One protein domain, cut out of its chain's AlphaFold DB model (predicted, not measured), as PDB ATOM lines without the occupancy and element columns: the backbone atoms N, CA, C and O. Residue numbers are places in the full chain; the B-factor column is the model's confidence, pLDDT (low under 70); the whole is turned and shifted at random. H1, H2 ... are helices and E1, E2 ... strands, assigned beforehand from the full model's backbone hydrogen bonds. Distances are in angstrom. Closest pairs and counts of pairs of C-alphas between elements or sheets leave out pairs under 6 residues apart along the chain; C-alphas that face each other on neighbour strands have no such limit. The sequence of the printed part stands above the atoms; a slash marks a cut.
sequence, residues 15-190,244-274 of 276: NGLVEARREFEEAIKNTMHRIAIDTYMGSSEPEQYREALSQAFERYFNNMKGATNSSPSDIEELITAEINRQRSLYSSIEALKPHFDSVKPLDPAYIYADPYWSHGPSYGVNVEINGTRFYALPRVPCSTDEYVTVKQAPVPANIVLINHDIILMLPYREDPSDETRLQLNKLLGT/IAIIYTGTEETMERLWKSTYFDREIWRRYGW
ATOM      1  N   ASN A  15      -9.843  57.199  -5.529       61.34
ATOM      2  CA  ASN A  15      -9.069  56.024  -5.927       61.34
ATOM      3  C   ASN A  15      -7.931  55.755  -4.936       61.34
ATOM      4  O   ASN A  15      -7.809  54.632  -4.454       61.34
ATOM      5  N   GLY A  16      -7.179  56.790  -4.540       65.69
ATOM      6  CA  GLY A  16      -6.120  56.648  -3.533       65.69
ATOM      7  C   GLY A  16      -6.635  56.210  -2.153       65.69
ATOM      8  O   GLY A  16      -5.944  55.505  -1.420       65.69
ATOM      9  N   LEU A  17      -7.874  56.574  -1.804       65.56
ATOM     10  CA  LEU A  17      -8.522  56.133  -0.565       65.56
ATOM     11  C   LEU A  17      -8.912  54.645  -0.602       65.56
ATOM     12  O   LEU A  17      -8.691  53.927   0.375       65.56
ATOM     13  N   VAL A  18      -9.491  54.186  -1.715       68.50
ATOM     14  CA  VAL A  18      -9.887  52.780  -1.902       68.50
ATOM     15  C   VAL A  18      -8.659  51.867  -1.890       68.50
ATOM     16  O   VAL A  18      -8.677  50.830  -1.229       68.50
ATOM     17  N   GLU A  19      -7.576  52.273  -2.555       72.06
ATOM     18  CA  GLU A  19      -6.309  51.534  -2.559       72.06
ATOM     19  C   GLU A  19      -5.697  51.447  -1.155       72.06
ATOM     20  O   GLU A  19      -5.414  50.350  -0.681       72.06
ATOM     21  N   ALA A  20      -5.596  52.569  -0.434       70.44
ATOM     22  CA  ALA A  20      -5.046  52.587   0.923       70.44
ATOM     23  C   ALA A  20      -5.847  51.719   1.910       70.44
ATOM     24  O   ALA A  20      -5.273  51.086   2.797       70.44
ATOM     25  N   ARG A  21      -7.177  51.677   1.763       70.94
ATOM     26  CA  ARG A  21      -8.049  50.814   2.571       70.94
ATOM     27  C   ARG A  21      -7.802  49.337   2.279       70.94
ATOM     28  O   ARG A  21      -7.663  48.554   3.215       70.94
ATOM     29  N   ARG A  22      -7.719  48.966   1.000       75.44
ATOM     30  CA  ARG A  22      -7.432  47.590   0.584       75.44
ATOM     31  C   ARG A  22      -6.058  47.131   1.072       75.44
ATOM     32  O   ARG A  22      -5.943  46.028   1.592       75.44
ATOM     33  N   GLU A  23      -5.040  47.980   0.960       79.19
ATOM     34  CA  GLU A  23      -3.698  47.687   1.476       79.19
ATOM     35  C   GLU A  23      -3.701  47.443   2.988       79.19
ATOM     36  O   GLU A  23      -3.026  46.533   3.473       79.19
ATOM     37  N   PHE A  24      -4.462  48.237   3.748       79.19
ATOM     38  CA  PHE A  24      -4.567  48.059   5.193       79.19
ATOM     39  C   PHE A  24      -5.312  46.772   5.562       79.19
ATOM     40  O   PHE A  24      -4.865  46.029   6.436       79.19
ATOM     41  N   GLU A  25      -6.399  46.455   4.858       75.50
ATOM     42  CA  GLU A  25      -7.116  45.193   5.031       75.50
ATOM     43  C   GLU A  25      -6.228  43.976   4.721       75.50
ATOM     44  O   GLU A  25      -6.175  43.029   5.509       75.50
ATOM     45  N   GLU A  26      -5.501  44.005   3.602       81.88
ATOM     46  CA  GLU A  26      -4.549  42.954   3.234       81.88
ATOM     47  C   GLU A  26      -3.434  42.827   4.285       81.88
ATOM     48  O   GLU A  26      -3.067  41.714   4.664       81.88
ATOM     49  N   ALA A  27      -2.940  43.944   4.831       84.25
ATOM     50  CA  ALA A  27      -1.958  43.927   5.911       84.25
ATOM     51  C   ALA A  27      -2.500  43.270   7.193       84.25
ATOM     52  O   ALA A  27      -1.784  42.478   7.812       84.25
ATOM     53  N   ILE A  28      -3.753  43.544   7.578       80.81
ATOM     54  CA  ILE A  28      -4.402  42.890   8.725       80.81
ATOM     55  C   ILE A  28      -4.486  41.383   8.478       80.81
ATOM     56  O   ILE A  28      -3.982  40.616   9.297       80.81
ATOM     57  N   LYS A  29      -5.053  40.955   7.341       80.19
ATOM     58  CA  LYS A  29      -5.224  39.529   7.007       80.19
ATOM     59  C   LYS A  29      -3.889  38.782   7.010       80.19
ATOM     60  O   LYS A  29      -3.773  37.736   7.642       80.19
ATOM     61  N   ASN A  30      -2.861  39.356   6.383       87.12
ATOM     62  CA  ASN A  30      -1.519  38.775   6.363       87.12
ATOM     63  C   ASN A  30      -0.902  38.693   7.765       87.12
ATOM     64  O   ASN A  30      -0.241  37.709   8.093       87.12
ATOM     65  N   THR A  31      -1.128  39.706   8.606       89.19
ATOM     66  CA  THR A  31      -0.638  39.710   9.990       89.19
ATOM     67  C   THR A  31      -1.308  38.609  10.812       89.19
ATOM     68  O   THR A  31      -0.607  37.850  11.477       89.19
ATOM     69  N   MET A  32      -2.635  38.458  10.729       86.31
ATOM     70  CA  MET A  32      -3.348  37.407  11.467       86.31
ATOM     71  C   MET A  32      -2.973  36.007  10.972       86.31
ATOM     72  O   MET A  32      -2.725  35.113  11.780       86.31
ATOM     73  N   HIS A  33      -2.832  35.824   9.654       88.06
ATOM     74  CA  HIS A  33      -2.359  34.561   9.078       88.06
ATOM     75  C   HIS A  33      -0.959  34.197   9.583       88.06
ATOM     76  O   HIS A  33      -0.727  33.068  10.018       88.06
ATOM     77  N   ARG A  34      -0.039  35.168   9.611       92.62
ATOM     78  CA  ARG A  34       1.306  34.963  10.152       92.62
ATOM     79  C   ARG A  34       1.280  34.621  11.644       92.62
ATOM     80  O   ARG A  34       1.979  33.698  12.052       92.62
ATOM     81  N   ILE A  35       0.446  35.295  12.440       91.94
ATOM     82  CA  ILE A  35       0.260  34.962  13.861       91.94
ATOM     83  C   ILE A  35      -0.210  33.510  14.019       91.94
ATOM     84  O   ILE A  35       0.302  32.806  14.891       91.94
ATOM     85  N   ALA A  36      -1.132  33.030  13.179       90.19
ATOM     86  CA  ALA A  36      -1.602  31.647  13.226       90.19
ATOM     87  C   ALA A  36      -0.485  30.630  12.917       90.19
ATOM     88  O   ALA A  36      -0.348  29.648  13.654       90.19
ATOM     89  N   ILE A  37       0.342  30.886  11.893       92.94
ATOM     90  CA  ILE A  37       1.512  30.058  11.534       92.94
ATOM     91  C   ILE A  37       2.544  30.034  12.657       92.94
ATOM     92  O   ILE A  37       2.943  28.968  13.123       92.94
ATOM     93  N   ASP A  38       2.959  31.202  13.127       94.94
ATOM     94  CA  ASP A  38       4.016  31.292  14.127       94.94
ATOM     95  C   ASP A  38       3.541  30.736  15.480       94.94
ATOM     96  O   ASP A  38       4.317  30.122  16.210       94.94
ATOM     97  N   THR A  39       2.252  30.875  15.811       92.25
ATOM     98  CA  THR A  39       1.670  30.237  17.003       92.25
ATOM     99  C   THR A  39       1.668  28.714  16.879       92.25
ATOM    100  O   THR A  39       2.042  28.042  17.839       92.25
ATOM    101  N   TYR A  40       1.317  28.166  15.709       92.00
ATOM    102  CA  TYR A  40       1.401  26.726  15.429       92.00
ATOM    103  C   TYR A  40       2.833  26.191  15.578       92.00
ATOM    104  O   TYR A  40       3.046  25.132  16.165       92.00
ATOM    105  N   MET A  41       3.823  26.951  15.103       92.25
ATOM    106  CA  MET A  41       5.244  26.599  15.202       92.25
ATOM    107  C   MET A  41       5.860  26.860  16.587       92.25
ATOM    108  O   MET A  41       6.999  26.463  16.838       92.25
ATOM    109  N   GLY A  42       5.138  27.518  17.502       91.12
ATOM    110  CA  GLY A  42       5.656  27.909  18.815       91.12
ATOM    111  C   GLY A  42       6.688  29.045  18.767       91.12
ATOM    112  O   GLY A  42       7.517  29.156  19.668       91.12
ATOM    113  N   SER A  43       6.643  29.884  17.729       92.00
ATOM    114  CA  SER A  43       7.623  30.929  17.413       92.00
ATOM    115  C   SER A  43       6.991  32.312  17.214       92.00
ATOM    116  O   SER A  43       7.429  33.061  16.349       92.00
ATOM    117  N   SER A  44       5.945  32.665  17.972       90.00
ATOM    118  CA  SER A  44       5.292  33.979  17.857       90.00
ATOM    119  C   SER A  44       6.263  35.140  18.132       90.00
ATOM    120  O   SER A  44       6.919  35.162  19.175       90.00
ATOM    121  N   GLU A  45       6.278  36.150  17.258       90.44
ATOM    122  CA  GLU A  45       7.151  37.334  17.332       90.44
ATOM    123  C   GLU A  45       6.330  38.647  17.367       90.44
ATOM    124  O   GLU A  45       6.238  39.351  16.358       90.44
ATOM    125  N   PRO A  46       5.733  39.016  18.523       90.00
ATOM    126  CA  PRO A  46       4.771  40.123  18.628       90.00
ATOM    127  C   PRO A  46       5.265  41.470  18.083       90.00
ATOM    128  O   PRO A  46       4.505  42.194  17.441       90.00
ATOM    129  N   GLU A  47       6.539  41.799  18.310       89.38
ATOM    130  CA  GLU A  47       7.119  43.074  17.869       89.38
ATOM    131  C   GLU A  47       7.199  43.183  16.341       89.38
ATOM    132  O   GLU A  47       6.952  44.256  15.795       89.38
ATOM    133  N   GLN A  48       7.454  42.078  15.628       91.00
ATOM    134  CA  GLN A  48       7.489  42.098  14.161       91.00
ATOM    135  C   GLN A  48       6.094  42.304  13.563       91.00
ATOM    136  O   GLN A  48       5.943  43.018  12.570       91.00
ATOM    137  N   TYR A  49       5.061  41.719  14.175       91.19
ATOM    138  CA  TYR A  49       3.672  41.949  13.765       91.19
ATOM    139  C   TYR A  49       3.276  43.408  13.980       91.19
ATOM    140  O   TYR A  49       2.648  44.019  13.114       91.19
ATOM    141  N   ARG A  50       3.684  43.978  15.122       87.56
ATOM    142  CA  ARG A  50       3.402  45.368  15.483       87.56
ATOM    143  C   ARG A  50       4.052  46.325  14.505       87.56
ATOM    144  O   ARG A  50       3.377  47.236  14.038       87.56
ATOM    145  N   GLU A  51       5.320  46.114  14.175       87.69
ATOM    146  CA  GLU A  51       6.032  46.942  13.206       87.69
ATOM    147  C   GLU A  51       5.346  46.906  11.833       87.69
ATOM    148  O   GLU A  51       5.006  47.957  11.286       87.69
ATOM    149  N   ALA A  52       5.066  45.708  11.309       86.12
ATOM    150  CA  ALA A  52       4.436  45.541  10.000       86.12
ATOM    151  C   ALA A  52       3.050  46.206   9.925       86.12
ATOM    152  O   ALA A  52       2.762  46.946   8.977       86.12
ATOM    153  N   LEU A  53       2.202  45.983  10.934       84.50
ATOM    154  CA  LEU A  53       0.842  46.517  10.945       84.50
ATOM    155  C   LEU A  53       0.808  48.023  11.246       84.50
ATOM    156  O   LEU A  53      -0.008  48.735  10.661       84.50
ATOM    157  N   SER A  54       1.726  48.536  12.072       84.31
ATOM    158  CA  SER A  54       1.854  49.979  12.338       84.31
ATOM    159  C   SER A  54       2.256  50.749  11.083       84.31
ATOM    160  O   SER A  54       1.662  51.781  10.787       84.31
ATOM    161  N   GLN A  55       3.186  50.219  10.281       84.25
ATOM    162  CA  GLN A  55       3.554  50.836   9.003       84.25
ATOM    163  C   GLN A  55       2.373  50.888   8.022       84.25
ATOM    164  O   GLN A  55       2.197  51.881   7.313       84.25
ATOM    165  N   ALA A  56       1.555  49.831   7.960       82.38
ATOM    166  CA  ALA A  56       0.352  49.820   7.130       82.38
ATOM    167  C   ALA A  56      -0.704  50.815   7.645       82.38
ATOM    168  O   ALA A  56      -1.287  51.561   6.856       82.38
ATOM    169  N   PHE A  57      -0.892  50.879   8.965       80.81
ATOM    170  CA  PHE A  57      -1.802  51.820   9.608       80.81
ATOM    171  C   PHE A  57      -1.398  53.280   9.372       80.81
ATOM    172  O   PHE A  57      -2.246  54.091   9.016       80.81
ATOM    173  N   GLU A  58      -0.116  53.630   9.500       79.19
ATOM    174  CA  GLU A  58       0.372  54.991   9.242       79.19
ATOM    175  C   GLU A  58       0.125  55.429   7.794       79.19
ATOM    176  O   GLU A  58      -0.305  56.561   7.553       79.19
ATOM    177  N   ARG A  59       0.349  54.537   6.816       77.62
ATOM    178  CA  ARG A  59       0.034  54.808   5.402       77.62
ATOM    179  C   ARG A  59      -1.457  55.092   5.213       77.62
ATOM    180  O   ARG A  59      -1.810  56.098   4.595       77.62
ATOM    181  N   TYR A  60      -2.318  54.259   5.794       75.69
ATOM    182  CA  TYR A  60      -3.768  54.451   5.760       75.69
ATOM    183  C   TYR A  60      -4.198  55.769   6.430       75.69
ATOM    184  O   TYR A  60      -4.918  56.570   5.831       75.69
ATOM    185  N   PHE A  61      -3.696  56.046   7.636       71.12
ATOM    186  CA  PHE A  61      -4.016  57.244   8.415       71.12
ATOM    187  C   PHE A  61      -3.646  58.540   7.684       71.12
ATOM    188  O   PHE A  61      -4.442  59.484   7.628       71.12
ATOM    189  N   ASN A  62      -2.451  58.580   7.087       71.12
ATOM    190  CA  ASN A  62      -1.966  59.736   6.337       71.12
ATOM    191  C   ASN A  62      -2.835  60.034   5.104       71.12
ATOM    192  O   ASN A  62      -3.050  61.204   4.774       71.12
ATOM    193  N   ASN A  63      -3.401  59.003   4.471       68.88
ATOM    194  CA  ASN A  63      -4.327  59.152   3.346       68.88
ATOM    195  C   ASN A  63      -5.741  59.577   3.791       68.88
ATOM    196  O   ASN A  63      -6.425  60.305   3.071       68.88
ATOM    197  N   MET A  64      -6.151  59.215   5.010       62.69
ATOM    198  CA  MET A  64      -7.461  59.526   5.607       62.69
ATOM    199  C   MET A  64      -7.586  60.947   6.198       62.69
ATOM    200  O   MET A  64      -8.628  61.283   6.759       62.69
ATOM    201  N   LYS A  65      -6.547  61.800   6.112       60.25
ATOM    202  CA  LYS A  65      -6.513  63.168   6.691       60.25
ATOM    203  C   LYS A  65      -7.033  63.246   8.144       60.25
ATOM    204  O   LYS A  65      -7.696  64.213   8.516       60.25
ATOM    205  N   GLY A  66      -6.718  62.247   8.973       49.44
ATOM    206  CA  GLY A  66      -7.011  62.264  10.413       49.44
ATOM    207  C   GLY A  66      -8.418  61.819  10.836       49.44
ATOM    208  O   GLY A  66      -8.813  62.101  11.963       49.44
ATOM    209  N   ALA A  67      -9.175  61.130   9.977       49.97
ATOM    210  CA  ALA A  67     -10.559  60.725  10.258       49.97
ATOM    211  C   ALA A  67     -10.736  59.380  11.005       49.97
ATOM    212  O   ALA A  67     -11.846  58.854  11.047       49.97
ATOM    213  N   THR A  68      -9.693  58.793  11.608       54.78
ATOM    214  CA  THR A  68      -9.838  57.528  12.359       54.78
ATOM    215  C   THR A  68      -9.654  57.732  13.859       54.78
ATOM    216  O   THR A  68      -8.636  58.269  14.286       54.78
ATOM    217  N   ASN A  69     -10.574  57.202  14.669       55.81
ATOM    218  CA  ASN A  69     -10.457  57.143  16.137       55.81
ATOM    219  C   ASN A  69      -9.514  56.023  16.632       55.81
ATOM    220  O   ASN A  69      -9.584  55.642  17.797       55.81
ATOM    221  N   SER A  70      -8.689  55.457  15.747       60.38
ATOM    222  CA  SER A  70      -7.756  54.370  16.051       60.38
ATOM    223  C   SER A  70      -6.372  54.924  16.397       60.38
ATOM    224  O   SER A  70      -5.933  55.934  15.848       60.38
ATOM    225  N   SER A  71      -5.689  54.250  17.308       65.62
ATOM    226  CA  SER A  71      -4.411  54.615  17.910       65.62
ATOM    227  C   SER A  71      -3.409  53.458  17.799       65.62
ATOM    228  O   SER A  71      -3.816  52.305  17.654       65.62
ATOM    229  N   PRO A  72      -2.095  53.715  17.923       68.31
ATOM    230  CA  PRO A  72      -1.093  52.646  17.957       68.31
ATOM    231  C   PRO A  72      -1.329  51.598  19.059       68.31
ATOM    232  O   PRO A  72      -1.012  50.428  18.859       68.31
ATOM    233  N   SER A  73      -1.929  51.977  20.195       73.56
ATOM    234  CA  SER A  73      -2.305  51.023  21.249       73.56
ATOM    235  C   SER A  73      -3.377  50.028  20.800       73.56
ATOM    236  O   SER A  73      -3.348  48.882  21.235       73.56
ATOM    237  N   ASP A  74      -4.261  50.405  19.869       70.81
ATOM    238  CA  ASP A  74      -5.259  49.473  19.333       70.81
ATOM    239  C   ASP A  74      -4.586  48.352  18.511       70.81
ATOM    240  O   ASP A  74      -5.038  47.209  18.536       70.81
ATOM    241  N   ILE A  75      -3.466  48.640  17.830       77.31
ATOM    242  CA  ILE A  75      -2.679  47.637  17.085       77.31
ATOM    243  C   ILE A  75      -2.055  46.612  18.041       77.31
ATOM    244  O   ILE A  75      -2.063  45.412  17.767       77.31
ATOM    245  N   GLU A  76      -1.518  47.072  19.171       80.38
ATOM    246  CA  GLU A  76      -0.950  46.197  20.200       80.38
ATOM    247  C   GLU A  76      -2.014  45.304  20.851       80.38
ATOM    248  O   GLU A  76      -1.790  44.097  21.000       80.38
ATOM    249  N   GLU A  77      -3.172  45.871  21.195       77.00
ATOM    250  CA  GLU A  77      -4.310  45.113  21.720       77.00
ATOM    251  C   GLU A  77      -4.778  44.052  20.717       77.00
ATOM    252  O   GLU A  77      -4.946  42.890  21.088       77.00
ATOM    253  N   LEU A  78      -4.906  44.419  19.437       77.88
ATOM    254  CA  LEU A  78      -5.300  43.524  18.348       77.88
ATOM    255  C   LEU A  78      -4.357  42.319  18.209       77.88
ATOM    256  O   LEU A  78      -4.816  41.177  18.169       77.88
ATOM    257  N   ILE A  79      -3.046  42.565  18.152       84.25
ATOM    258  CA  ILE A  79      -2.038  41.503  18.016       84.25
ATOM    259  C   ILE A  79      -2.062  40.584  19.236       84.25
ATOM    260  O   ILE A  79      -2.038  39.360  19.098       84.25
ATOM    261  N   THR A  80      -2.129  41.162  20.434       82.88
ATOM    262  CA  THR A  80      -2.161  40.394  21.684       82.88
ATOM    263  C   THR A  80      -3.410  39.519  21.756       82.88
ATOM    264  O   THR A  80      -3.319  38.338  22.104       82.88
ATOM    265  N   ALA A  81      -4.566  40.075  21.390       78.44
ATOM    266  CA  ALA A  81      -5.823  39.347  21.345       78.44
ATOM    267  C   ALA A  81      -5.760  38.189  20.338       78.44
ATOM    268  O   ALA A  81      -6.113  37.067  20.695       78.44
ATOM    269  N   GLU A  82      -5.237  38.408  19.126       83.75
ATOM    270  CA  GLU A  82      -5.112  37.332  18.136       83.75
ATOM    271  C   GLU A  82      -4.152  36.228  18.587       83.75
ATOM    272  O   GLU A  82      -4.491  35.051  18.481       83.75
ATOM    273  N   ILE A  83      -2.988  36.562  19.154       87.12
ATOM    274  CA  ILE A  83      -2.064  35.548  19.690       87.12
ATOM    275  C   ILE A  83      -2.767  34.685  20.746       87.12
ATOM    276  O   ILE A  83      -2.642  33.458  20.746       87.12
ATOM    277  N   ASN A  84      -3.526  35.313  21.645       83.62
ATOM    278  CA  ASN A  84      -4.272  34.594  22.673       83.62
ATOM    279  C   ASN A  84      -5.386  33.727  22.070       83.62
ATOM    280  O   ASN A  84      -5.552  32.587  22.508       83.62
ATOM    281  N   ARG A  85      -6.092  34.206  21.036       81.12
ATOM    282  CA  ARG A  85      -7.089  33.414  20.296       81.12
ATOM    283  C   ARG A  85      -6.466  32.194  19.642       81.12
ATOM    284  O   ARG A  85      -6.986  31.099  19.825       81.12
ATOM    285  N   GLN A  86      -5.344  32.353  18.944       87.50
ATOM    286  CA  GLN A  86      -4.659  31.240  18.288       87.50
ATOM    287  C   GLN A  86      -4.177  30.203  19.312       87.50
ATOM    288  O   GLN A  86      -4.387  29.005  19.138       87.50
ATOM    289  N   ARG A  87      -3.613  30.641  20.444       87.94
ATOM    290  CA  ARG A  87      -3.231  29.733  21.542       87.94
ATOM    291  C   ARG A  87      -4.428  28.989  22.129       87.94
ATOM    292  O   ARG A  87      -4.326  27.790  22.402       87.94
ATOM    293  N   SER A  88      -5.545  29.688  22.322       84.38
ATOM    294  CA  SER A  88      -6.791  29.089  22.799       84.38
ATOM    295  C   SER A  88      -7.322  28.060  21.798       84.38
ATOM    296  O   SER A  88      -7.561  26.919  22.177       84.38
ATOM    297  N   LEU A  89      -7.373  28.405  20.506       86.06
ATOM    298  CA  LEU A  89      -7.787  27.516  19.418       86.06
ATOM    299  C   LEU A  89      -7.015  26.195  19.438       86.06
ATOM    300  O   LEU A  89      -7.630  25.131  19.468       86.06
ATOM    301  N   TYR A  90      -5.681  26.240  19.474       89.56
ATOM    302  CA  TYR A  90      -4.878  25.014  19.513       89.56
ATOM    303  C   TYR A  90      -5.077  24.225  20.811       89.56
ATOM    304  O   TYR A  90      -5.169  23.000  20.765       89.56
ATOM    305  N   SER A  91      -5.224  24.900  21.955       88.00
ATOM    306  CA  SER A  91      -5.534  24.237  23.232       88.00
ATOM    307  C   SER A  91      -6.885  23.513  23.188       88.00
ATOM    308  O   SER A  91      -7.033  22.408  23.707       88.00
ATOM    309  N   SER A  92      -7.865  24.111  22.522       85.88
ATOM    310  CA  SER A  92      -9.200  23.553  22.350       85.88
ATOM    311  C   SER A  92      -9.255  22.426  21.323       85.88
ATOM    312  O   SER A  92      -9.974  21.453  21.537       85.88
ATOM    313  N   ILE A  93      -8.455  22.492  20.253       90.31
ATOM    314  CA  ILE A  93      -8.247  21.360  19.337       90.31
ATOM    315  C   ILE A  93      -7.645  20.176  20.104       90.31
ATOM    316  O   ILE A  93      -8.113  19.047  19.975       90.31
ATOM    317  N   GLU A  94      -6.647  20.421  20.952       89.69
ATOM    318  CA  GLU A  94      -6.041  19.388  21.799       89.69
ATOM    319  C   GLU A  94      -7.050  18.770  22.780       89.69
ATOM    320  O   GLU A  94      -7.034  17.556  22.999       89.69
ATOM    321  N   ALA A  95      -7.989  19.567  23.301       87.62
ATOM    322  CA  ALA A  95      -9.065  19.091  24.169       87.62
ATOM    323  C   ALA A  95     -10.045  18.124  23.476       87.62
ATOM    324  O   ALA A  95     -10.788  17.427  24.165       87.62
ATOM    325  N   LEU A  96     -10.026  18.019  22.140       86.56
ATOM    326  CA  LEU A  96     -10.814  17.025  21.406       86.56
ATOM    327  C   LEU A  96     -10.205  15.616  21.481       86.56
ATOM    328  O   LEU A  96     -10.939  14.641  21.349       86.56
ATOM    329  N   LYS A  97      -8.894  15.470  21.724       91.12
ATOM    330  CA  LYS A  97      -8.193  14.168  21.697       91.12
ATOM    331  C   LYS A  97      -8.823  13.061  22.555       91.12
ATOM    332  O   LYS A  97      -8.830  11.925  22.101       91.12
ATOM    333  N   PRO A  98      -9.378  13.320  23.754       89.31
ATOM    334  CA  PRO A  98     -10.046  12.278  24.538       89.31
ATOM    335  C   PRO A  98     -11.349  11.748  23.916       89.31
ATOM    336  O   PRO A  98     -11.894  10.760  24.405       89.31
ATOM    337  N   HIS A  99     -11.886  12.421  22.895       85.06
ATOM    338  CA  HIS A  99     -13.187  12.124  22.296       85.06
ATOM    339  C   HIS A  99     -13.107  11.408  20.943       85.06
ATOM    340  O   HIS A  99     -14.125  10.869  20.511       85.06
ATOM    341  N   PHE A 100     -11.933  11.396  20.306       87.81
ATOM    342  CA  PHE A 100     -11.701  10.839  18.970       87.81
ATOM    343  C   PHE A 100     -10.420  10.003  18.954       87.81
ATOM    344  O   PHE A 100      -9.501  10.258  19.728       87.81
ATOM    345  N   ASP A 101     -10.322   9.044  18.035       90.56
ATOM    346  CA  ASP A 101      -9.140   8.180  17.916       90.56
ATOM    347  C   ASP A 101      -7.913   8.949  17.418       90.56
ATOM    348  O   ASP A 101      -6.770   8.620  17.745       90.56
ATOM    349  N   SER A 102      -8.140   9.991  16.617       93.12
ATOM    350  CA  SER A 102      -7.095  10.898  16.155       93.12
ATOM    351  C   SER A 102      -7.622  12.318  16.000       93.12
ATOM    352  O   SER A 102      -8.707  12.537  15.468       93.12
ATOM    353  N   VAL A 103      -6.815  13.280  16.449       92.81
ATOM    354  CA  VAL A 103      -7.011  14.716  16.230       92.81
ATOM    355  C   VAL A 103      -5.651  15.320  15.919       92.81
ATOM    356  O   VAL A 103      -4.720  15.200  16.722       92.81
ATOM    357  N   LYS A 104      -5.526  15.950  14.752       94.00
ATOM    358  CA  LYS A 104      -4.270  16.525  14.274       94.00
ATOM    359  C   LYS A 104      -4.512  17.887  13.613       94.00
ATOM    360  O   LYS A 104      -5.058  17.909  12.509       94.00
ATOM    361  N   PRO A 105      -4.099  19.012  14.226       93.12
ATOM    362  CA  PRO A 105      -4.052  20.280  13.507       93.12
ATOM    363  C   PRO A 105      -3.058  20.167  12.342       93.12
ATOM    364  O   PRO A 105      -2.009  19.529  12.464       93.12
ATOM    365  N   LEU A 106      -3.416  20.740  11.197       93.88
ATOM    366  CA  LEU A 106      -2.563  20.820  10.016       93.88
ATOM    367  C   LEU A 106      -1.852  22.177   9.971       93.88
ATOM    368  O   LEU A 106      -2.211  23.094  10.702       93.88
ATOM    369  N   ASP A 107      -0.834  22.295   9.123       92.38
ATOM    370  CA  ASP A 107      -0.060  23.528   8.988       92.38
ATOM    371  C   ASP A 107      -0.943  24.667   8.427       92.38
ATOM    372  O   ASP A 107      -1.404  24.565   7.285       92.38
ATOM    373  N   PRO A 108      -1.186  25.756   9.183       90.19
ATOM    374  CA  PRO A 108      -2.044  26.860   8.751       90.19
ATOM    375  C   PRO A 108      -1.461  27.662   7.576       90.19
ATOM    376  O   PRO A 108      -2.165  28.495   7.002       90.19
ATOM    377  N   ALA A 109      -0.210  27.415   7.164       89.12
ATOM    378  CA  ALA A 109       0.339  27.956   5.921       89.12
ATOM    379  C   ALA A 109      -0.426  27.475   4.673       89.12
ATOM    380  O   ALA A 109      -0.334  28.104   3.617       89.12
ATOM    381  N   TYR A 110      -1.203  26.393   4.790       88.38
ATOM    382  CA  TYR A 110      -1.981  25.819   3.699       88.38
ATOM    383  C   TYR A 110      -3.454  25.656   4.081       88.38
ATOM    384  O   TYR A 110      -3.798  25.309   5.209       88.38
ATOM    385  N   ILE A 111      -4.331  25.833   3.093       81.81
ATOM    386  CA  ILE A 111      -5.740  25.451   3.189       81.81
ATOM    387  C   ILE A 111      -5.883  24.081   2.523       81.81
ATOM    388  O   ILE A 111      -5.775  23.949   1.305       81.81
ATOM    389  N   TYR A 112      -6.089  23.046   3.333       83.25
ATOM    390  CA  TYR A 112      -6.241  21.658   2.882       83.25
ATOM    391  C   TYR A 112      -7.684  21.317   2.520       83.25
ATOM    392  O   TYR A 112      -7.924  20.460   1.668       83.25
ATOM    393  N   ALA A 113      -8.634  21.968   3.185       77.25
ATOM    394  CA  ALA A 113     -10.051  21.893   2.877       77.25
ATOM    395  C   ALA A 113     -10.670  23.261   3.172       77.25
ATOM    396  O   ALA A 113     -10.695  23.704   4.322       77.25
ATOM    397  N   ASP A 114     -11.102  23.938   2.113       73.75
ATOM    398  CA  ASP A 114     -11.632  25.295   2.185       73.75
ATOM    399  C   ASP A 114     -12.975  25.296   2.936       73.75
ATOM    400  O   ASP A 114     -13.886  24.559   2.538       73.75
ATOM    401  N   PRO A 115     -13.127  26.084   4.017       67.12
ATOM    402  CA  PRO A 115     -14.406  26.196   4.712       67.12
ATOM    403  C   PRO A 115     -15.502  26.849   3.857       67.12
ATOM    404  O   PRO A 115     -16.668  26.795   4.245       67.12
ATOM    405  N   TYR A 116     -15.151  27.476   2.727       65.75
ATOM    406  CA  TYR A 116     -16.002  28.374   1.947       65.75
ATOM    407  C   TYR A 116     -16.636  29.458   2.841       65.75
ATOM    408  O   TYR A 116     -17.781  29.861   2.636       65.75
ATOM    409  N   TRP A 117     -15.884  29.915   3.853       63.91
ATOM    410  CA  TRP A 117     -16.312  30.915   4.831       63.91
ATOM    411  C   TRP A 117     -15.238  31.981   5.050       63.91
ATOM    412  O   TRP A 117     -14.077  31.667   5.315       63.91
ATOM    413  N   SER A 118     -15.660  33.243   4.976       59.44
ATOM    414  CA  SER A 118     -14.896  34.397   5.440       59.44
ATOM    415  C   SER A 118     -15.162  34.599   6.931       59.44
ATOM    416  O   SER A 118     -16.280  34.908   7.333       59.44
ATOM    417  N   HIS A 119     -14.145  34.417   7.766       55.22
ATOM    418  CA  HIS A 119     -14.257  34.482   9.230       55.22
ATOM    419  C   HIS A 119     -13.724  35.806   9.812       55.22
ATOM    420  O   HIS A 119     -13.344  35.900  10.981       55.22
ATOM    421  N   GLY A 120     -13.755  36.865   8.996       61.50
ATOM    422  CA  GLY A 120     -13.216  38.170   9.356       61.50
ATOM    423  C   GLY A 120     -11.682  38.175   9.315       61.50
ATOM    424  O   GLY A 120     -11.090  37.498   8.475       61.50
ATOM    425  N   PRO A 121     -11.016  38.983  10.157       62.31
ATOM    426  CA  PRO A 121      -9.562  39.114  10.119       62.31
ATOM    427  C   PRO A 121      -8.807  37.974  10.812       62.31
ATOM    428  O   PRO A 121      -7.665  37.739  10.437       62.31
ATOM    429  N   SER A 122      -9.387  37.298  11.814       72.19
ATOM    430  CA  SER A 122      -8.722  36.170  12.498       72.19
ATOM    431  C   SER A 122      -8.494  35.012  11.523       72.19
ATOM    432  O   SER A 122      -9.086  35.006  10.453       72.19
ATOM    433  N   TYR A 123      -7.623  34.052  11.832       78.12
ATOM    434  CA  TYR A 123      -7.333  32.943  10.911       78.12
ATOM    435  C   TYR A 123      -7.672  31.578  11.524       78.12
ATOM    436  O   TYR A 123      -7.362  31.313  12.683       78.12
ATOM    437  N   GLY A 124      -8.316  30.698  10.755       82.12
ATOM    438  CA  GLY A 124      -8.594  29.316  11.158       82.12
ATOM    439  C   GLY A 124      -7.560  28.322  10.640       82.12
ATOM    440  O   GLY A 124      -6.702  28.649   9.823       82.12
ATOM    441  N   VAL A 125      -7.673  27.070  11.072       88.69
ATOM    442  CA  VAL A 125      -6.753  25.993  10.696       88.69
ATOM    443  C   VAL A 125      -7.520  24.735  10.317       88.69
ATOM    444  O   VAL A 125      -8.520  24.386  10.944       88.69
ATOM    445  N   ASN A 126      -7.056  24.010   9.299       91.19
ATOM    446  CA  ASN A 126      -7.596  22.677   9.058       91.19
ATOM    447  C   ASN A 126      -7.148  21.714  10.162       91.19
ATOM    448  O   ASN A 126      -5.979  21.679  10.535       91.19
ATOM    449  N   VAL A 127      -8.065  20.883  10.643       91.50
ATOM    450  CA  VAL A 127      -7.789  19.811  11.601       91.50
ATOM    451  C   VAL A 127      -8.290  18.495  11.026       91.50
ATOM    452  O   VAL A 127      -9.404  18.408  10.521       91.50
ATOM    453  N   GLU A 128      -7.458  17.463  11.071       92.88
ATOM    454  CA  GLU A 128      -7.855  16.107  10.715       92.88
ATOM    455  C   GLU A 128      -8.353  15.388  11.973       92.88
ATOM    456  O   GLU A 128      -7.616  15.267  12.954       92.88
ATOM    457  N   ILE A 129      -9.604  14.929  11.948       89.75
ATOM    458  CA  ILE A 129     -10.234  14.166  13.027       89.75
ATOM    459  C   ILE A 129     -10.687  12.830  12.448       89.75
ATOM    460  O   ILE A 129     -11.530  12.801  11.550       89.75
ATOM    461  N   ASN A 130     -10.117  11.723  12.935       89.75
ATOM    462  CA  ASN A 130     -10.391  10.366  12.434       89.75
ATOM    463  C   ASN A 130     -10.322  10.268  10.894       89.75
ATOM    464  O   ASN A 130     -11.174   9.652  10.251       89.75
ATOM    465  N   GLY A 131      -9.330  10.932  10.290       87.12
ATOM    466  CA  GLY A 131      -9.116  10.963   8.838       87.12
ATOM    467  C   GLY A 131     -10.068  11.866   8.041       87.12
ATOM    468  O   GLY A 131      -9.929  11.947   6.826       87.12
ATOM    469  N   THR A 132     -11.012  12.551   8.691       86.88
ATOM    470  CA  THR A 132     -11.885  13.556   8.061       86.88
ATOM    471  C   THR A 132     -11.321  14.947   8.302       86.88
ATOM    472  O   THR A 132     -10.890  15.250   9.418       86.88
ATOM    473  N   ARG A 133     -11.325  15.809   7.284       88.50
ATOM    474  CA  ARG A 133     -10.839  17.179   7.448       88.50
ATOM    475  C   ARG A 133     -11.964  18.084   7.901       88.50
ATOM    476  O   ARG A 133     -13.023  18.149   7.291       88.50
ATOM    477  N   PHE A 134     -11.678  18.827   8.951       86.38
ATOM    478  CA  PHE A 134     -12.492  19.918   9.439       86.38
ATOM    479  C   PHE A 134     -11.708  21.222   9.303       86.38
ATOM    480  O   PHE A 134     -10.486  21.227   9.126       86.38
ATOM    481  N   TYR A 135     -12.412  22.340   9.385       85.12
ATOM    482  CA  TYR A 135     -11.824  23.660   9.534       85.12
ATOM    483  C   TYR A 135     -12.184  24.191  10.919       85.12
ATOM    484  O   TYR A 135     -13.358  24.344  11.237       85.12
ATOM    485  N   ALA A 136     -11.187  24.391  11.769       85.06
ATOM    486  CA  ALA A 136     -11.356  24.881  13.125       85.06
ATOM    487  C   ALA A 136     -11.049  26.375  13.171       85.06
ATOM    488  O   ALA A 136      -9.998  26.822  12.710       85.06
ATOM    489  N   LEU A 137     -11.962  27.136  13.754       78.94
ATOM    490  CA  LEU A 137     -11.835  28.573  13.922       78.94
ATOM    491  C   LEU A 137     -11.806  28.937  15.398       78.94
ATOM    492  O   LEU A 137     -12.510  28.296  16.187       78.94
ATOM    493  N   PRO A 138     -11.028  29.961  15.789       72.19
ATOM    494  CA  PRO A 138     -11.192  30.518  17.114       72.19
ATOM    495  C   PRO A 138     -12.610  31.081  17.209       72.19
ATOM    496  O   PRO A 138     -13.184  31.539  16.217       72.19
ATOM    497  N   ARG A 139     -13.200  31.074  18.400       66.25
ATOM    498  CA  ARG A 139     -14.396  31.878  18.646       66.25
ATOM    499  C   ARG A 139     -14.035  33.347  18.405       66.25
ATOM    500  O   ARG A 139     -13.285  33.933  19.183       66.25
ATOM    501  N   VAL A 140     -14.512  33.918  17.297       55.62
ATOM    502  CA  VAL A 140     -14.240  35.314  16.931       55.62
ATOM    503  C   VAL A 140     -15.433  36.188  17.311       55.62
ATOM    504  O   VAL A 140     -16.515  36.009  16.742       55.62
ATOM    505  N   PRO A 141     -15.266  37.141  18.235       47.94
ATOM    506  CA  PRO A 141     -16.316  38.077  18.622       47.94
ATOM    507  C   PRO A 141     -16.466  39.197  17.583       47.94
ATOM    508  O   PRO A 141     -16.059  40.321  17.835       47.94
ATOM    509  N   CYS A 142     -16.997  38.893  16.396       42.28
ATOM    510  CA  CYS A 142     -17.418  39.859  15.368       42.28
ATOM    511  C   CYS A 142     -18.418  39.178  14.417       42.28
ATOM    512  O   CYS A 142     -18.201  38.031  14.024       42.28
ATOM    513  N   SER A 143     -19.486  39.885  14.034       42.22
ATOM    514  CA  SER A 143     -20.391  39.484  12.953       42.22
ATOM    515  C   SER A 143     -19.576  39.269  11.680       42.22
ATOM    516  O   SER A 143     -18.938  40.187  11.167       42.22
ATOM    517  N   THR A 144     -19.535  38.033  11.197       43.50
ATOM    518  CA  THR A 144     -18.977  37.760   9.874       43.50
ATOM    519  C   THR A 144     -20.081  38.057   8.878       43.50
ATOM    520  O   THR A 144     -21.013  37.275   8.693       43.50
ATOM    521  N   ASP A 145     -20.024  39.262   8.321       39.12
ATOM    522  CA  ASP A 145     -20.881  39.642   7.215       39.12
ATOM    523  C   ASP A 145     -20.389  38.860   5.991       39.12
ATOM    524  O   ASP A 145     -19.236  38.984   5.586       39.12
ATOM    525  N   GLU A 146     -21.280  38.029   5.454       38.50
ATOM    526  CA  GLU A 146     -21.156  37.286   4.193       38.50
ATOM    527  C   GLU A 146     -20.550  35.877   4.280       38.50
ATOM    528  O   GLU A 146     -19.382  35.584   4.028       38.50
ATOM    529  N   TYR A 147     -21.462  34.942   4.521       43.56
ATOM    530  CA  TYR A 147     -21.395  33.609   3.946       43.56
ATOM    531  C   TYR A 147     -21.892  33.671   2.493       43.56
ATOM    532  O   TYR A 147     -22.981  34.177   2.225       43.56
ATOM    533  N   VAL A 148     -21.124  33.113   1.560       36.19
ATOM    534  CA  VAL A 148     -21.604  32.817   0.207       36.19
ATOM    535  C   VAL A 148     -22.011  31.343   0.208       36.19
ATOM    536  O   VAL A 148     -21.121  30.492   0.143       36.19
ATOM    537  N   THR A 149     -23.316  30.980   0.255       35.56
ATOM    538  CA  THR A 149     -23.624  29.583  -0.128       35.56
ATOM    539  C   THR A 149     -23.169  29.468  -1.573       35.56
ATOM    540  O   THR A 149     -23.588  30.214  -2.466       35.56
ATOM    541  N   VAL A 150     -22.409  28.427  -1.861       35.03
ATOM    542  CA  VAL A 150     -22.386  27.890  -3.213       35.03
ATOM    543  C   VAL A 150     -23.689  27.108  -3.409       35.03
ATOM    544  O   VAL A 150     -23.674  25.893  -3.335       35.03
ATOM    545  N   LYS A 151     -24.821  27.812  -3.582       37.38
ATOM    546  CA  LYS A 151     -26.169  27.405  -4.060       37.38
ATOM    547  C   LYS A 151     -26.817  26.071  -3.626       37.38
ATOM    548  O   LYS A 151     -27.970  25.855  -3.990       37.38
ATOM    549  N   GLN A 152     -26.159  25.150  -2.931       35.94
ATOM    550  CA  GLN A 152     -26.582  23.749  -2.844       35.94
ATOM    551  C   GLN A 152     -25.996  23.034  -1.617       35.94
ATOM    552  O   GLN A 152     -25.232  22.084  -1.754       35.94
ATOM    553  N   ALA A 153     -26.376  23.458  -0.413       33.47
ATOM    554  CA  ALA A 153     -26.523  22.555   0.731       33.47
ATOM    555  C   ALA A 153     -27.251  23.280   1.874       33.47
ATOM    556  O   ALA A 153     -27.016  24.473   2.073       33.47
ATOM    557  N   PRO A 154     -28.119  22.597   2.640       40.41
ATOM    558  CA  PRO A 154     -28.589  23.121   3.914       40.41
ATOM    559  C   PRO A 154     -27.370  23.354   4.820       40.41
ATOM    560  O   PRO A 154     -26.644  22.431   5.180       40.41
ATOM    561  N   VAL A 155     -27.163  24.622   5.161       47.56
ATOM    562  CA  VAL A 155     -25.947  25.219   5.737       47.56
ATOM    563  C   VAL A 155     -25.575  24.819   7.189       47.56
ATOM    564  O   VAL A 155     -24.407  24.977   7.535       47.56
ATOM    565  N   PRO A 156     -26.437  24.256   8.066       44.91
ATOM    566  CA  PRO A 156     -26.051  24.017   9.462       44.91
ATOM    567  C   PRO A 156     -25.303  22.697   9.675       44.91
ATOM    568  O   PRO A 156     -24.712  22.503  10.731       44.91
ATOM    569  N   ALA A 157     -25.299  21.783   8.694       42.44
ATOM    570  CA  ALA A 157     -24.634  20.480   8.825       42.44
ATOM    571  C   ALA A 157     -23.104  20.593   8.957       42.44
ATOM    572  O   ALA A 157     -22.436  19.627   9.325       42.44
ATOM    573  N   ASN A 158     -22.570  21.784   8.681       53.31
ATOM    574  CA  ASN A 158     -21.149  22.047   8.618       53.31
ATOM    575  C   ASN A 158     -20.602  22.735   9.857       53.31
ATOM    576  O   ASN A 158     -19.418  23.009   9.844       53.31
ATOM    577  N   ILE A 159     -21.385  23.043  10.894       60.31
ATOM    578  CA  ILE A 159     -20.860  23.644  12.128       60.31
ATOM    579  C   ILE A 159     -21.147  22.676  13.259       60.31
ATOM    580  O   ILE A 159     -22.282  22.449  13.666       60.31
ATOM    581  N   VAL A 160     -20.084  22.017  13.677       58.00
ATOM    582  CA  VAL A 160     -20.139  20.698  14.282       58.00
ATOM    583  C   VAL A 160     -19.850  20.762  15.772       58.00
ATOM    584  O   VAL A 160     -20.345  19.921  16.508       58.00
ATOM    585  N   LEU A 161     -19.074  21.737  16.250       61.09
ATOM    586  CA  LEU A 161     -18.818  21.931  17.677       61.09
ATOM    587  C   LEU A 161     -18.573  23.406  17.969       61.09
ATOM    588  O   LEU A 161     -17.728  24.017  17.322       61.09
ATOM    589  N   ILE A 162     -19.259  23.917  18.995       60.66
ATOM    590  CA  ILE A 162     -18.824  25.095  19.756       60.66
ATOM    591  C   ILE A 162     -18.542  24.706  21.216       60.66
ATOM    592  O   ILE A 162     -18.643  25.472  22.157       60.66
ATOM    593  N   ASN A 163     -18.199  23.454  21.482       57.59
ATOM    594  CA  ASN A 163     -17.703  23.090  22.805       57.59
ATOM    595  C   ASN A 163     -16.202  23.421  22.789       57.59
ATOM    596  O   ASN A 163     -15.540  22.928  21.885       57.59
ATOM    597  N   HIS A 164     -15.684  24.221  23.732       59.31
ATOM    598  CA  HIS A 164     -14.270  24.658  23.838       59.31
ATOM    599  C   HIS A 164     -13.868  25.972  23.129       59.31
ATOM    600  O   HIS A 164     -12.732  26.077  22.695       59.31
ATOM    601  N   ASP A 165     -14.730  26.985  22.999       67.25
ATOM    602  CA  ASP A 165     -14.340  28.282  22.386       67.25
ATOM    603  C   ASP A 165     -13.728  28.165  20.974       67.25
ATOM    604  O   ASP A 165     -12.946  29.008  20.525       67.25
ATOM    605  N   ILE A 166     -14.105  27.107  20.260       75.12
ATOM    606  CA  ILE A 166     -13.745  26.860  18.867       75.12
ATOM    607  C   ILE A 166     -15.005  26.648  18.067       75.12
ATOM    608  O   ILE A 166     -15.964  26.091  18.579       75.12
ATOM    609  N   ILE A 167     -14.993  27.047  16.807       76.12
ATOM    610  CA  ILE A 167     -16.031  26.698  15.848       76.12
ATOM    611  C   ILE A 167     -15.415  25.639  14.945       76.12
ATOM    612  O   ILE A 167     -14.532  25.938  14.144       76.12
ATOM    613  N   LEU A 168     -15.828  24.384  15.109       77.88
ATOM    614  CA  LEU A 168     -15.379  23.300  14.243       77.88
ATOM    615  C   LEU A 168     -16.332  23.162  13.068       77.88
ATOM    616  O   LEU A 168     -17.523  22.931  13.276       77.88
ATOM    617  N   MET A 169     -15.802  23.236  11.854       78.00
ATOM    618  CA  MET A 169     -16.595  23.138  10.645       78.00
ATOM    619  C   MET A 169     -16.254  21.952   9.772       78.00
ATOM    620  O   MET A 169     -15.087  21.608   9.640       78.00
ATOM    621  N   LEU A 170     -17.258  21.374   9.122       76.38
ATOM    622  CA  LEU A 170     -17.089  20.376   8.075       76.38
ATOM    623  C   LEU A 170     -17.120  21.074   6.699       76.38
ATOM    624  O   LEU A 170     -18.163  21.594   6.309       76.38
ATOM    625  N   PRO A 171     -16.001  21.127   5.960       74.25
ATOM    626  CA  PRO A 171     -15.950  21.679   4.610       74.25
ATOM    627  C   PRO A 171     -16.894  20.975   3.629       74.25
ATOM    628  O   PRO A 171     -17.215  19.792   3.760       74.25
ATOM    629  N   TYR A 172     -17.299  21.693   2.580       65.19
ATOM    630  CA  TYR A 172     -18.126  21.126   1.516       65.19
ATOM    631  C   TYR A 172     -17.400  19.953   0.834       65.19
ATOM    632  O   TYR A 172     -16.301  20.134   0.310       65.19
ATOM    633  N   ARG A 173     -18.062  18.783   0.777       68.31
ATOM    634  CA  ARG A 173     -17.586  17.483   0.232       68.31
ATOM    635  C   ARG A 173     -16.729  16.626   1.162       68.31
ATOM    636  O   ARG A 173     -16.355  15.528   0.754       68.31
ATOM    637  N   GLU A 174     -16.450  17.077   2.377       72.81
ATOM    638  CA  GLU A 174     -15.915  16.191   3.408       72.81
ATOM    639  C   GLU A 174     -17.066  15.375   4.000       72.81
ATOM    640  O   GLU A 174     -18.157  15.905   4.224       72.81
ATOM    641  N   ASP A 175     -16.839  14.081   4.226       78.19
ATOM    642  CA  ASP A 175     -17.844  13.210   4.822       78.19
ATOM    643  C   ASP A 175     -17.261  12.444   6.014       78.19
ATOM    644  O   ASP A 175     -16.377  11.603   5.821       78.19
ATOM    645  N   PRO A 176     -17.708  12.725   7.251       79.44
ATOM    646  CA  PRO A 176     -17.191  12.038   8.420       79.44
ATOM    647  C   PRO A 176     -17.592  10.566   8.423       79.44
ATOM    648  O   PRO A 176     -18.715  10.208   8.060       79.44
ATOM    649  N   SER A 177     -16.694   9.708   8.911       80.69
ATOM    650  CA  SER A 177     -17.017   8.303   9.177       80.69
ATOM    651  C   SER A 177     -18.188   8.179  10.164       80.69
ATOM    652  O   SER A 177     -18.439   9.080  10.970       80.69
ATOM    653  N   ASP A 178     -18.898   7.049  10.147       81.50
ATOM    654  CA  ASP A 178     -20.028   6.813  11.062       81.50
ATOM    655  C   ASP A 178     -19.627   6.909  12.539       81.50
ATOM    656  O   ASP A 178     -20.391   7.404  13.369       81.50
ATOM    657  N   GLU A 179     -18.407   6.488  12.863       82.19
ATOM    658  CA  GLU A 179     -17.835   6.607  14.200       82.19
ATOM    659  C   GLU A 179     -17.604   8.068  14.596       82.19
ATOM    660  O   GLU A 179     -18.050   8.490  15.667       82.19
ATOM    661  N   THR A 180     -17.008   8.866  13.706       81.94
ATOM    662  CA  THR A 180     -16.836  10.309  13.913       81.94
ATOM    663  C   THR A 180     -18.187  10.990  14.069       81.94
ATOM    664  O   THR A 180     -18.380  11.735  15.024       81.94
ATOM    665  N   ARG A 181     -19.171  10.686  13.212       79.12
ATOM    666  CA  ARG A 181     -20.545  11.203  13.347       79.12
ATOM    667  C   ARG A 181     -21.150  10.849  14.699       79.12
ATOM    668  O   ARG A 181     -21.779  11.694  15.330       79.12
ATOM    669  N   LEU A 182     -20.965   9.616  15.169       78.94
ATOM    670  CA  LEU A 182     -21.475   9.180  16.465       78.94
ATOM    671  C   LEU A 182     -20.805   9.931  17.627       78.94
ATOM    672  O   LEU A 182     -21.497  10.342  18.558       78.94
ATOM    673  N   GLN A 183     -19.483  10.121  17.586       79.25
ATOM    674  CA  GLN A 183     -18.727  10.881  18.593       79.25
ATOM    675  C   GLN A 183     -19.113  12.367  18.584       79.25
ATOM    676  O   GLN A 183     -19.401  12.931  19.642       79.25
ATOM    677  N   LEU A 184     -19.237  12.970  17.400       76.94
ATOM    678  CA  LEU A 184     -19.745  14.328  17.211       76.94
ATOM    679  C   LEU A 184     -21.148  14.479  17.803       76.94
ATOM    680  O   LEU A 184     -21.366  15.348  18.637       76.94
ATOM    681  N   ASN A 185     -22.078  13.579  17.473       73.62
ATOM    682  CA  ASN A 185     -23.440  13.597  18.013       73.62
ATOM    683  C   ASN A 185     -23.472  13.475  19.548       73.62
ATOM    684  O   ASN A 185     -24.293  14.120  20.204       73.62
ATOM    685  N   LYS A 186     -22.566  12.685  20.144       75.31
ATOM    686  CA  LYS A 186     -22.414  12.598  21.608       75.31
ATOM    687  C   LYS A 186     -21.929  13.916  22.216       75.31
ATOM    688  O   LYS A 186     -22.453  14.321  23.250       75.31
ATOM    689  N   LEU A 187     -20.953  14.578  21.591       70.81
ATOM    690  CA  LEU A 187     -20.438  15.879  22.042       70.81
ATOM    691  C   LEU A 187     -21.453  17.008  21.882       70.81
ATOM    692  O   LEU A 187     -21.509  17.921  22.713       70.81
ATOM    693  N   LEU A 188     -22.238  16.926  20.815       66.06
ATOM    694  CA  LEU A 188     -23.303  17.847  20.483       66.06
ATOM    695  C   LEU A 188     -24.427  17.766  21.520       66.06
ATOM    696  O   LEU A 188     -24.901  18.805  21.974       66.06
ATOM    697  N   GLY A 189     -24.806  16.569  21.978       57.28
ATOM    698  CA  GLY A 189     -25.933  16.405  22.898       57.28
ATOM    699  C   GLY A 189     -27.253  16.843  22.250       57.28
ATOM    700  O   GLY A 189     -27.305  17.726  21.396       57.28
ATOM    701  N   THR A 190     -28.359  16.192  22.594       56.50
ATOM    702  CA  THR A 190     -29.662  16.488  21.979       56.50
ATOM    703  C   THR A 190     -30.044  17.959  22.153       56.50
ATOM    704  O   THR A 190     -30.177  18.429  23.281       56.50
ATOM    705  N   ILE A 244     -27.156  32.996   3.049       57.44
ATOM    706  CA  ILE A 244     -26.292  33.621   4.069       57.44
ATOM    707  C   ILE A 244     -26.429  32.843   5.386       57.44
ATOM    708  O   ILE A 244     -27.494  32.308   5.681       57.44
ATOM    709  N   ALA A 245     -25.373  32.780   6.188       57.34
ATOM    710  CA  ALA A 245     -25.411  32.403   7.593       57.34
ATOM    711  C   ALA A 245     -24.490  33.342   8.377       57.34
ATOM    712  O   ALA A 245     -23.470  33.773   7.846       57.34
ATOM    713  N   ILE A 246     -24.864  33.667   9.611       63.72
ATOM    714  CA  ILE A 246     -24.111  34.565  10.488       63.72
ATOM    715  C   ILE A 246     -23.922  33.878  11.834       63.72
ATOM    716  O   ILE A 246     -24.851  33.271  12.372       63.72
ATOM    717  N   ILE A 247     -22.713  33.986  12.376       67.44
ATOM    718  CA  ILE A 247     -22.390  33.562  13.735       67.44
ATOM    719  C   ILE A 247     -22.040  34.802  14.549       67.44
ATOM    720  O   ILE A 247     -21.134  35.556  14.204       67.44
ATOM    721  N   TYR A 248     -22.757  34.981  15.647       65.44
ATOM    722  CA  TYR A 248     -22.585  36.045  16.621       65.44
ATOM    723  C   TYR A 248     -22.018  35.426  17.894       65.44
ATOM    724  O   TYR A 248     -22.701  34.623  18.518       65.44
ATOM    725  N   THR A 249     -20.789  35.755  18.301       62.56
ATOM    726  CA  THR A 249     -20.170  35.156  19.508       62.56
ATOM    727  C   THR A 249     -19.946  36.138  20.666       62.56
ATOM    728  O   THR A 249     -19.116  35.895  21.542       62.56
ATOM    729  N   GLY A 250     -20.736  37.216  20.720       54.03
ATOM    730  CA  GLY A 250     -20.582  38.330  21.666       54.03
ATOM    731  C   GLY A 250     -19.773  39.498  21.081       54.03
ATOM    732  O   GLY A 250     -19.196  39.382  20.001       54.03
ATOM    733  N   THR A 251     -19.762  40.642  21.776       48.19
ATOM    734  CA  THR A 251     -19.111  41.890  21.335       48.19
ATOM    735  C   THR A 251     -17.728  42.062  21.978       48.19
ATOM    736  O   THR A 251     -17.640  42.362  23.168       48.19
ATOM    737  N   GLU A 252     -16.638  41.927  21.217       50.94
ATOM    738  CA  GLU A 252     -15.312  42.421  21.628       50.94
ATOM    739  C   GLU A 252     -15.102  43.791  20.976       50.94
ATOM    740  O   GLU A 252     -14.814  43.903  19.783       50.94
ATOM    741  N   GLU A 253     -15.275  44.851  21.769       48.84
ATOM    742  CA  GLU A 253     -15.286  46.239  21.287       48.84
ATOM    743  C   GLU A 253     -14.003  46.636  20.528       48.84
ATOM    744  O   GLU A 253     -14.043  47.525  19.684       48.84
ATOM    745  N   THR A 254     -12.846  46.015  20.786       47.22
ATOM    746  CA  THR A 254     -11.564  46.385  20.149       47.22
ATOM    747  C   THR A 254     -11.451  45.922  18.694       47.22
ATOM    748  O   THR A 254     -11.129  46.734  17.824       47.22
ATOM    749  N   MET A 255     -11.765  44.653  18.405       49.69
ATOM    750  CA  MET A 255     -11.811  44.134  17.028       49.69
ATOM    751  C   MET A 255     -12.853  44.879  16.211       49.69
ATOM    752  O   MET A 255     -12.584  45.327  15.098       49.69
ATOM    753  N   GLU A 256     -14.023  45.072  16.813       49.41
ATOM    754  CA  GLU A 256     -15.122  45.791  16.200       49.41
ATOM    755  C   GLU A 256     -14.747  47.258  15.930       49.41
ATOM    756  O   GLU A 256     -15.058  47.764  14.861       49.41
ATOM    757  N   ARG A 257     -14.026  47.949  16.829       52.66
ATOM    758  CA  ARG A 257     -13.548  49.334  16.617       52.66
ATOM    759  C   ARG A 257     -12.570  49.457  15.447       52.66
ATOM    760  O   ARG A 257     -12.730  50.370  14.639       52.66
ATOM    761  N   LEU A 258     -11.577  48.571  15.352       49.88
ATOM    762  CA  LEU A 258     -10.573  48.584  14.277       49.88
ATOM    763  C   LEU A 258     -11.159  48.147  12.933       49.88
ATOM    764  O   LEU A 258     -10.862  48.730  11.891       49.88
ATOM    765  N   TRP A 259     -12.046  47.155  12.945       52.56
ATOM    766  CA  TRP A 259     -12.752  46.735  11.742       52.56
ATOM    767  C   TRP A 259     -13.763  47.798  11.297       52.56
ATOM    768  O   TRP A 259     -13.825  48.127  10.113       52.56
ATOM    769  N   LYS A 260     -14.453  48.455  12.245       48.41
ATOM    770  CA  LYS A 260     -15.293  49.631  11.973       48.41
ATOM    771  C   LYS A 260     -14.505  50.793  11.391       48.41
ATOM    772  O   LYS A 260     -15.005  51.419  10.470       48.41
ATOM    773  N   SER A 261     -13.290  51.082  11.850       45.31
ATOM    774  CA  SER A 261     -12.479  52.159  11.262       45.31
ATOM    775  C   SER A 261     -11.878  51.801   9.895       45.31
ATOM    776  O   SER A 261     -11.594  52.699   9.099       45.31
ATOM    777  N   THR A 262     -11.730  50.506   9.600       44.78
ATOM    778  CA  THR A 262     -11.302  49.995   8.286       44.78
ATOM    779  C   THR A 262     -12.455  50.002   7.278       44.78
ATOM    780  O   THR A 262     -12.249  50.336   6.114       44.78
ATOM    781  N   TYR A 263     -13.683  49.691   7.716       38.94
ATOM    782  CA  TYR A 263     -14.837  49.551   6.825       38.94
ATOM    783  C   TYR A 263     -15.814  50.739   6.796       38.94
ATOM    784  O   TYR A 263     -16.444  50.996   5.762       38.94
ATOM    785  N   PHE A 264     -15.940  51.481   7.895       40.31
ATOM    786  CA  PHE A 264     -17.101  52.321   8.177       40.31
ATOM    787  C   PHE A 264     -16.710  53.686   8.760       40.31
ATOM    788  O   PHE A 264     -16.638  53.889   9.971       40.31
ATOM    789  N   ASP A 265     -16.579  54.682   7.885       42.28
ATOM    790  CA  ASP A 265     -16.857  56.054   8.306       42.28
ATOM    791  C   ASP A 265     -18.371  56.182   8.582       42.28
ATOM    792  O   ASP A 265     -19.201  55.679   7.808       42.28
ATOM    793  N   ARG A 266     -18.757  56.836   9.686       39.12
ATOM    794  CA  ARG A 266     -20.160  56.937  10.147       39.12
ATOM    795  C   ARG A 266     -21.089  57.555   9.091       39.12
ATOM    796  O   ARG A 266     -22.288  57.273   9.099       39.12
ATOM    797  N   GLU A 267     -20.564  58.380   8.183       36.12
ATOM    798  CA  GLU A 267     -21.332  58.972   7.076       36.12
ATOM    799  C   GLU A 267     -21.497  58.046   5.861       36.12
ATOM    800  O   GLU A 267     -22.522  58.113   5.176       36.12
ATOM    801  N   ILE A 268     -20.537  57.154   5.600       34.94
ATOM    802  CA  ILE A 268     -20.547  56.253   4.436       34.94
ATOM    803  C   ILE A 268     -21.443  55.040   4.698       34.94
ATOM    804  O   ILE A 268     -22.176  54.638   3.798       34.94
ATOM    805  N   TRP A 269     -21.505  54.532   5.934       35.41
ATOM    806  CA  TRP A 269     -22.444  53.465   6.318       35.41
ATOM    807  C   TRP A 269     -23.909  53.849   6.047       35.41
ATOM    808  O   TRP A 269     -24.683  53.050   5.523       35.41
ATOM    809  N   ARG A 270     -24.277  55.119   6.283       34.72
ATOM    810  CA  ARG A 270     -25.611  55.644   5.939       34.72
ATOM    811  C   ARG A 270     -25.881  55.731   4.434       34.72
ATOM    812  O   ARG A 270     -27.048  55.785   4.055       34.72
ATOM    813  N   ARG A 271     -24.848  55.798   3.587       30.38
ATOM    814  CA  ARG A 271     -24.988  55.943   2.124       30.38
ATOM    815  C   ARG A 271     -24.767  54.647   1.340       30.38
ATOM    816  O   ARG A 271     -25.349  54.527   0.270       30.38
ATOM    817  N   TYR A 272     -23.964  53.716   1.851       28.66
ATOM    818  CA  TYR A 272     -23.478  52.552   1.099       28.66
ATOM    819  C   TYR A 272     -23.422  51.249   1.909       28.66
ATOM    820  O   TYR A 272     -23.007  50.236   1.365       28.66
ATOM    821  N   GLY A 273     -23.870  51.222   3.172       27.48
ATOM    822  CA  GLY A 273     -23.865  50.014   4.022       27.48
ATOM    823  C   GLY A 273     -24.816  48.887   3.583       27.48
ATOM    824  O   GLY A 273     -25.154  48.035   4.396       27.48
ATOM    825  N   TRP A 274     -25.289  48.923   2.336       28.11
ATOM    826  CA  TRP A 274     -26.259  48.000   1.752       28.11
ATOM    827  C   TRP A 274     -25.994  47.751   0.260       28.11
ATOM    828  O   TRP A 274     -26.950  47.642  -0.490       28.11
TER     829      TRP A 274
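What this domain is: This is residues 15 to 190 and 244 to 274 of the 276 residues of an uncharacterized protein of Candidatus Bathyarchaeota archaeon (UniProt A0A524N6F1). The long helix H3 links two ends of the domain: its residues 72 to 80 pack on H2 of the helical hairpin H1 and H2, residues 32 to 40 of H1 pack on it farther along, closest at Gln 86, and its residues 82 to 94 cover one face of a small, strongly twisted five-stranded sheet. H6 packs on H3 near the helical end, while H5 lies by the sheet's edge strand E4 at the other end. The printed part has 207 residues with seven named helices and six named strands, in the order H1 H2 H3 E1 E2 E3 H4 E4 E5 H5 E6 H6 H7, and its class is mixed. The sheet runs E1 E2 E3 E5 E4, antiparallel throughout. The whole is compact, with a radius of gyration of the C-alphas of 18.3 A and spans of 58 by 39 by 26 A.

How they stand to each other: H1, residues 15 to 41, and H2, residues 46 to 63, form a hairpin at a shallow tilt of 7 degrees, opposite ways; their closest C-alphas, of Ala 20 and Tyr 60, are 5.3 A apart. H3, residues 72 to 94, touches H1 at a steep tilt of 40 degrees, closest at the C-alphas of Ala 36 and Gln 86, 5.9 A. E1, residues 103 to 105, E2, 125 to 129, and E3, 132 to 138, form a meander, each the antiparallel neighbour of the one before; N 104 and O 128 are 2.8 A apart, N 127 and O 134 2.9 A. E4, residues 159 to 161, and E5, 166 to 169, form a hairpin, with N 160 and O 168 2.7 A apart; E5 neighbours E3, with N 137 and O 167 2.9 A apart. H3 is on one face of this sheet, making two layers, at a height over the sheet of 8.0 A. H4, residues 155 to 158, and H5, residues 178 to 188, only graze the sheet. E6, residues 244 to 248, pairs with no named strand. H6, residues 253 to 263, touches H3, closest at the C-alphas of Leu 78 and Met 255, 6.7 A; H7, residues 266 to 272, is apart from H6. Every O i to N i+4 pair is within hydrogen-bond range in H1, H2, H3, H5 and H6; H7 has 1 of 3, and 1 of 4 O i to N i+3 pairs, while H4 is too short for an i+4 pair.

Where its parts are: H1 begins at C-alpha 15 (-9.069, 56.024, -5.927) and is 39.0 A long; H2 is 26.0 A and H3 33.8 A. E3 is 19.2 A long. H7 ends at C-alpha 272 (-23.478, 52.552, 1.099).

The domain as a whole: The two C-alphas farthest apart, of Lys 65 and Glu 179, are 58.2 A apart. Residues 191 to 243 are not printed, and C-alphas 190 and 244 are 25.0 A apart across the cut. The links E1 to E2 and E3 to H4 are long. The mean pLDDT of the printed part is 70.6; residues 139 to 165 and 244 to 274 are among those under 70.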